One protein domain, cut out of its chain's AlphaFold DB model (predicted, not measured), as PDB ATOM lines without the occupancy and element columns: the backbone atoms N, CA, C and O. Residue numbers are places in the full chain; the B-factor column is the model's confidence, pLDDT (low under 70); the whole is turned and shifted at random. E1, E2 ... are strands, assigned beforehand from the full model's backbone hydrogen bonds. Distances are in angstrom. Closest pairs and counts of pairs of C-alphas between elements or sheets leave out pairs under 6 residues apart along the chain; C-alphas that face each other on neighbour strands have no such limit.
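AT A GLANCE: This is residues 56 to 109 of the 109 residues of an uncharacterized protein of Candidatus Pacearchaeota archaeon (UniProt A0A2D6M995). This is a domain with little regular structure: one small sheet of three strands, E1, E2 and E3, folded back and forth side by side, with long unnamed stretches at both ends. Residues 60 to 65 stick out. The printed part has 54 residues with three named strands, in sheet order E1, E2, E3, antiparallel, in the class all strand. The whole is loose, with a radius of gyration of the C-alphas of 13.2 A, and elongated, spanning 38 by 22 by 17 A.

HOW THE PARTS SIT: E1, residues 69 to 74, and E2, residues 81 to 86, form an antiparallel hairpin at 155 degrees; N 71 and O 84 are within hydrogen-bond range at 2.9 A. E2 and E3, residues 92 to 95, form another at 164 degrees, with N 83 and O 94 at 2.8 A. The three make a meander, each strand the antiparallel neighbour of the one before.

IN THESE COORDINATES: E1 begins at C-alpha 69 (15.859, 66.473, -47.006) and is 16.0 A long, as is E2. E3 measures 10.3 A and ends at C-alpha 95 (19.828, 76.464, -59.056).

THE WHOLE: The farthest C-alphas, of Ala 63 and Lys 109, are 38.4 A apart. The printed part has no cut, and neither link is long. pLDDT is under 70 at residues 56 to 69, 88 to 90 and 108 to 109.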
ATOM      1  N   LYS A  56      13.073  71.397 -43.322       46.75
ATOM      2  CA  LYS A  56      12.868  70.060 -43.904       46.75
ATOM      3  C   LYS A  56      11.470  69.970 -44.531       46.75
ATOM      4  O   LYS A  56      10.487  69.755 -43.825       46.75
ATOM      5  N   ALA A  57      11.368  70.125 -45.847       51.31
ATOM      6  CA  ALA A  57      10.122  69.880 -46.568       51.31
ATOM      7  C   ALA A  57      10.015  68.392 -46.949       51.31
ATOM      8  O   ALA A  57      10.772  67.904 -47.785       51.31
ATOM      9  N   ALA A  58       9.067  67.668 -46.344       51.38
ATOM     10  CA  ALA A  58       8.723  66.309 -46.754       51.38
ATOM     11  C   ALA A  58       7.856  66.357 -48.022       51.38
ATOM     12  O   ALA A  58       6.765  66.932 -48.024       51.38
ATOM     13  N   PHE A  59       8.333  65.765 -49.116       52.59
ATOM     14  CA  PHE A  59       7.563  65.671 -50.355       52.59
ATOM     15  C   PHE A  59       6.560  64.515 -50.288       52.59
ATOM     16  O   PHE A  59       6.889  63.393 -49.908       52.59
ATOM     17  N   ARG A  60       5.318  64.790 -50.696       45.94
ATOM     18  CA  ARG A  60       4.221  63.817 -50.733       45.94
ATOM     19  C   ARG A  60       4.486  62.778 -51.832       45.94
ATOM     20  O   ARG A  60       4.444  63.128 -53.007       45.94
ATOM     21  N   GLY A  61       4.725  61.519 -51.455       48.41
ATOM     22  CA  GLY A  61       4.842  60.393 -52.397       48.41
ATOM     23  C   GLY A  61       6.062  59.486 -52.223       48.41
ATOM     24  O   GLY A  61       6.213  58.545 -52.996       48.41
ATOM     25  N   LEU A  62       6.915  59.741 -51.232       52.38
ATOM     26  CA  LEU A  62       7.986  58.825 -50.842       52.38
ATOM     27  C   LEU A  62       7.533  58.045 -49.605       52.38
ATOM     28  O   LEU A  62       6.800  58.592 -48.780       52.38
ATOM     29  N   ALA A  63       7.891  56.760 -49.527       53.50
ATOM     30  CA  ALA A  63       7.612  55.929 -48.356       53.50
ATOM     31  C   ALA A  63       8.103  56.645 -47.085       53.50
ATOM     32  O   ALA A  63       9.090  57.374 -47.153       53.50
ATOM     33  N   GLU A  64       7.434  56.441 -45.945       55.06
ATOM     34  CA  GLU A  64       7.730  57.129 -44.669       55.06
ATOM     35  C   GLU A  64       9.194  56.966 -44.196       55.06
ATOM     36  O   GLU A  64       9.665  57.723 -43.347       55.06
ATOM     37  N   ASP A  65       9.933  56.040 -44.811       54.72
ATOM     38  CA  ASP A  65      11.327  55.707 -44.520       54.72
ATOM     39  C   ASP A  65      12.333  56.352 -45.506       54.72
ATOM     40  O   ASP A  65      13.535  56.378 -45.243       54.72
ATOM     41  N   GLU A  66      11.871  56.904 -46.638       57.00
ATOM     42  CA  GLU A  66      12.691  57.634 -47.619       57.00
ATOM     43  C   GLU A  66      12.628  59.144 -47.361       57.00
ATOM     44  O   GLU A  66      12.061  59.931 -48.126       57.00
ATOM     45  N   TRP A  67      13.249  59.569 -46.264       54.56
ATOM     46  CA  TRP A  67      13.453  60.987 -45.993       54.56
ATOM     47  C   TRP A  67      14.407  61.572 -47.035       54.56
ATOM     48  O   TRP A  67      15.601  61.283 -47.031       54.56
ATOM     49  N   ARG A  68      13.881  62.411 -47.929       63.28
ATOM     50  CA  ARG A  68      14.690  63.317 -48.752       63.28
ATOM     51  C   ARG A  68      14.649  64.684 -48.098       63.28
ATOM     52  O   ARG A  68      13.584  65.303 -48.044       63.28
ATOM     53  N   ALA A  69      15.774  65.128 -47.549       69.19
ATOM     54  CA  ALA A  69      15.859  66.473 -47.006       69.19
ATOM     55  C   ALA A  69      16.066  67.429 -48.176       69.19
ATOM     56  O   ALA A  69      17.076  67.371 -48.870       69.19
ATOM     57  N   VAL A  70      15.085  68.294 -48.411       77.88
ATOM     58  CA  VAL A  70      15.230  69.379 -49.372       77.88
ATOM     59  C   VAL A  70      15.396  70.674 -48.608       77.88
ATOM     60  O   VAL A  70      14.545  71.023 -47.792       77.88
ATOM     61  N   VAL A  71      16.498  71.357 -48.881       86.50
ATOM     62  CA  VAL A  71      16.929  72.579 -48.206       86.50
ATOM     63  C   VAL A  71      17.153  73.663 -49.248       86.50
ATOM     64  O   VAL A  71      17.618  73.386 -50.356       86.50
ATOM     65  N   VAL A  72      16.829  74.905 -48.898       89.75
ATOM     66  CA  VAL A  72      17.195  76.065 -49.715       89.75
ATOM     67  C   VAL A  72      18.469  76.664 -49.140       89.75
ATOM     68  O   VAL A  72      18.486  77.106 -47.997       89.75
ATOM     69  N   PHE A  73      19.529  76.676 -49.940       89.69
ATOM     70  CA  PHE A  73      20.793  77.323 -49.614       89.69
ATOM     71  C   PHE A  73      20.897  78.638 -50.379       89.69
ATOM     72  O   PHE A  73      20.706  78.657 -51.594       89.69
ATOM     73  N   LYS A  74      21.209  79.734 -49.686       92.44
ATOM     74  CA  LYS A  74      21.513  81.018 -50.319       92.44
ATOM     75  C   LYS A  74      23.021  81.233 -50.283       92.44
ATOM     76  O   LYS A  74      23.602  81.302 -49.203       92.44
ATOM     77  N   ASP A  75      23.627  81.363 -51.456       89.94
ATOM     78  CA  ASP A  75      25.049  81.674 -51.581       89.94
ATOM     79  C   ASP A  75      25.314  83.103 -51.069       89.94
ATOM     80  O   ASP A  75      24.675  84.041 -51.555       89.94
ATOM     81  N   PRO A  76      26.205  83.297 -50.083       87.94
ATOM     82  CA  PRO A  76      26.498  84.620 -49.544       87.94
ATOM     83  C   PRO A  76      27.219  85.535 -50.545       87.94
ATOM     84  O   PRO A  76      27.031  86.746 -50.477       87.94
ATOM     85  N   GLU A  77      27.998  84.990 -51.486       87.31
ATOM     86  CA  GLU A  77      28.765  85.787 -52.450       87.31
ATOM     87  C   GLU A  77      27.884  86.293 -53.593       87.31
ATOM     88  O   GLU A  77      27.919  87.472 -53.951       87.31
ATOM     89  N   THR A  78      27.078  85.402 -54.177       89.12
ATOM     90  CA  THR A  78      26.223  85.734 -55.330       89.12
ATOM     91  C   THR A  78      24.804  86.128 -54.938       89.12
ATOM     92  O   THR A  78      24.073  86.708 -55.742       89.12
ATOM     93  N   GLY A  79      24.383  85.788 -53.717       91.44
ATOM     94  CA  GLY A  79      23.018  85.962 -53.240       91.44
ATOM     95  C   GLY A  79      21.991  85.044 -53.914       91.44
ATOM     96  O   GLY A  79      20.787  85.211 -53.692       91.44
ATOM     97  N   CYS A  80      22.443  84.091 -54.735       93.19
ATOM     98  CA  CYS A  80      21.587  83.168 -55.470       93.19
ATOM     99  C   CYS A  80      21.117  81.995 -54.608       93.19
ATOM    100  O   CYS A  80      21.843  81.489 -53.753       93.19
ATOM    101  N   GLU A  81      19.883  81.560 -54.851       93.81
ATOM    102  CA  GLU A  81      19.268  80.441 -54.150       93.81
ATOM    103  C   GLU A  81      19.441  79.120 -54.905       93.81
ATOM    104  O   GLU A  81      19.166  78.995 -56.105       93.81
ATOM    105  N   TYR A  82      19.807  78.094 -54.150       92.06
ATOM    106  CA  TYR A  82      19.988  76.726 -54.597       92.06
ATOM    107  C   TYR A  82      19.070  75.805 -53.808       92.06
ATOM    108  O   TYR A  82      18.819  76.006 -52.622       92.06
ATOM    109  N   LEU A  83      18.566  74.779 -54.479       90.94
ATOM    110  CA  LEU A  83      17.843  73.685 -53.860       90.94
ATOM    111  C   LEU A  83      18.808  72.515 -53.705       90.94
ATOM    112  O   LEU A  83      19.305  71.975 -54.695       90.94
ATOM    113  N   ILE A  84      19.076  72.158 -52.456       88.56
ATOM    114  CA  ILE A  84      19.888  71.010 -52.078       88.56
ATOM    115  C   ILE A  84      18.924  69.883 -51.745       88.56
ATOM    116  O   ILE A  84      18.055  70.041 -50.894       88.56
ATOM    117  N   ASN A  85      19.062  68.762 -52.436       85.88
ATOM    118  CA  ASN A  85      18.360  67.529 -52.131       85.88
ATOM    119  C   ASN A  85      19.378  66.552 -51.557       85.88
ATOM    120  O   ASN A  85      20.298  66.154 -52.266       85.88
ATOM    121  N   ASP A  86      19.221  66.192 -50.292       75.69
ATOM    122  CA  ASP A  86      19.999  65.145 -49.648       75.69
ATOM    123  C   ASP A  86      19.190  63.845 -49.685       75.69
ATOM    124  O   ASP A  86      18.178  63.682 -48.988       75.69
ATOM    125  N   GLY A  87      19.586  62.960 -50.600       71.31
ATOM    126  CA  GLY A  87      19.007  61.637 -50.784       71.31
ATOM    127  C   GLY A  87      19.874  60.559 -50.138       71.31
ATOM    128  O   GLY A  87      21.086  60.692 -50.030       71.31
ATOM    129  N   THR A  88      19.267  59.426 -49.783       63.62
ATOM    130  CA  THR A  88      19.921  58.310 -49.065       63.62
ATOM    131  C   THR A  88      21.108  57.652 -49.785       63.62
ATOM    132  O   THR A  88      21.839  56.881 -49.165       63.62
ATOM    133  N   ARG A  89      21.304  57.910 -51.084       64.88
ATOM    134  CA  ARG A  89      22.428  57.375 -51.877       64.88
ATOM    135  C   ARG A  89      23.263  58.454 -52.551       64.88
ATOM    136  O   ARG A  89      24.479  58.316 -52.587       64.88
ATOM    137  N   GLU A  90      22.622  59.492 -53.075       68.19
ATOM    138  CA  GLU A  90      23.283  60.608 -53.749       68.19
ATOM    139  C   GLU A  90      22.474  61.885 -53.501       68.19
ATOM    140  O   GLU A  90      21.251  61.903 -53.680       68.19
ATOM    141  N   GLY A  91      23.165  62.939 -53.068       80.69
ATOM    142  CA  GLY A  91      22.616  64.286 -52.986       80.69
ATOM    143  C   GLY A  91      22.841  65.064 -54.283       80.69
ATOM    144  O   GLY A  91      23.706  64.727 -55.091       80.69
ATOM    145  N   GLY A  92      22.068  66.124 -54.489       85.81
ATOM    146  CA  GLY A  92      22.194  67.002 -55.649       85.81
ATOM    147  C   GLY A  92      21.907  68.453 -55.298       85.81
ATOM    148  O   GLY A  92      21.104  68.743 -54.415       85.81
ATOM    149  N   MET A  93      22.548  69.369 -56.021       90.12
ATOM    150  CA  MET A  93      22.307  70.804 -55.913       90.12
ATOM    151  C   MET A  93      21.857  71.336 -57.270       90.12
ATOM    152  O   MET A  93      22.522  71.116 -58.281       90.12
ATOM    153  N   THR A  94      20.730  72.043 -57.297       91.38
ATOM    154  CA  THR A  94      20.240  72.729 -58.497       91.38
ATOM    155  C   THR A  94      19.954  74.186 -58.191       91.38
ATOM    156  O   THR A  94      19.475  74.526 -57.113       91.38
ATOM    157  N   ILE A  95      20.213  75.059 -59.158       93.44
ATOM    158  CA  ILE A  95      19.828  76.464 -59.056       93.44
ATOM    159  C   ILE A  95      18.301  76.591 -59.066       93.44
ATOM    160  O   ILE A  95      17.615  75.860 -59.793       93.44
ATOM    161  N   ARG A  96      17.752  77.504 -58.259       92.88
ATOM    162  CA  ARG A  96      16.324  77.826 -58.309       92.88
ATOM    163  C   ARG A  96      16.063  78.836 -59.417       92.88
ATOM    164  O   ARG A  96      16.721  79.870 -59.491       92.88
ATOM    165  N   ILE A  97      15.075  78.536 -60.253       93.94
ATOM    166  CA  ILE A  97      14.676  79.373 -61.386       93.94
ATOM    167  C   ILE A  97      13.313  80.006 -61.089       93.94
ATOM    168  O   ILE A  97      12.382  79.318 -60.665       93.94
ATOM    169  N   GLY A  98      13.215  81.319 -61.285       92.25
ATOM    170  CA  GLY A  98      11.981  82.089 -61.177       92.25
ATOM    171  C   GLY A  98      11.038  81.852 -62.358       92.25
ATOM    172  O   GLY A  98      11.381  81.210 -63.351       92.25
ATOM    173  N   SER A  99       9.825  82.400 -62.277       95.00
ATOM    174  CA  SER A  99       8.839  82.316 -63.367       95.00
ATOM    175  C   SER A  99       9.273  83.049 -64.645       95.00
ATOM    176  O   SER A  99       8.732  82.790 -65.716       95.00
ATOM    177  N   ASP A 100      10.255  83.939 -64.541       94.50
ATOM    178  CA  ASP A 100      10.878  84.681 -65.636       94.50
ATOM    179  C   ASP A 100      12.017  83.907 -66.329       94.50
ATOM    180  O   ASP A 100      12.632  84.416 -67.269       94.50
ATOM    181  N   GLY A 101      12.312  82.685 -65.875       92.75
ATOM    182  CA  GLY A 101      13.388  81.853 -66.408       92.75
ATOM    183  C   GLY A 101      14.785  82.258 -65.934       92.75
ATOM    184  O   GLY A 101      15.770  81.762 -66.482       92.75
ATOM    185  N   ARG A 102      14.901  83.147 -64.939       93.25
ATOM    186  CA  ARG A 102      16.188  83.579 -64.382       93.25
ATOM    187  C   ARG A 102      16.460  82.934 -63.025       93.25
ATOM    188  O   ARG A 102      15.519  82.556 -62.328       93.25
ATOM    189  N   PRO A 103      17.735  82.812 -62.623       92.00
ATOM    190  CA  PRO A 103      18.080  82.450 -61.259       92.00
ATOM    191  C   PRO A 103      17.438  83.386 -60.238       92.00
ATOM    192  O   PRO A 103      17.458  84.607 -60.407       92.00
ATOM    193  N   ILE A 104      16.898  82.813 -59.166       93.00
ATOM    194  CA  ILE A 104      16.424  83.593 -58.026       93.00
ATOM    195  C   ILE A 104      17.654  84.018 -57.228       93.00
ATOM    196  O   ILE A 104      18.264  83.200 -56.543       93.00
ATOM    197  N   CYS A 105      18.016  85.294 -57.325       92.81
ATOM    198  CA  CYS A 105      19.091  85.887 -56.541       92.81
ATOM    199  C   CYS A 105      18.573  87.145 -55.844       92.81
ATOM    200  O   CYS A 105      17.825  87.932 -56.424       92.81
ATOM    201  N   SER A 106      18.956  87.319 -54.586       84.75
ATOM    202  CA  SER A 106      18.764  88.565 -53.837       84.75
ATOM    203  C   SER A 106      20.123  89.204 -53.585       84.75
ATOM    204  O   SER A 106      21.142  88.558 -53.796       84.75
ATOM    205  N   GLU A 107      20.174  90.463 -53.155       77.44
ATOM    206  CA  GLU A 107      21.460  91.081 -52.816       77.44
ATOM    207  C   GLU A 107      22.169  90.227 -51.740       77.44
ATOM    208  O   GLU A 107      21.551  89.789 -50.752       77.44
ATOM    209  N   GLY A 108      23.436  89.881 -52.006       64.19
ATOM    210  CA  GLY A 108      24.321  89.250 -51.028       64.19
ATOM    211  C   GLY A 108      24.457  90.176 -49.819       64.19
ATOM    212  O   GLY A 108      24.451  91.397 -49.985       64.19
ATOM    213  N   LYS A 109      24.469  89.608 -48.612       53.53
ATOM    214  CA  LYS A 109      24.623  90.387 -47.376       53.53
ATOM    215  C   LYS A 109      26.089  90.600 -47.049       53.53
ATOM    216  O   LYS A 109      26.855  89.633 -47.235       53.53
TER     217      LYS A 109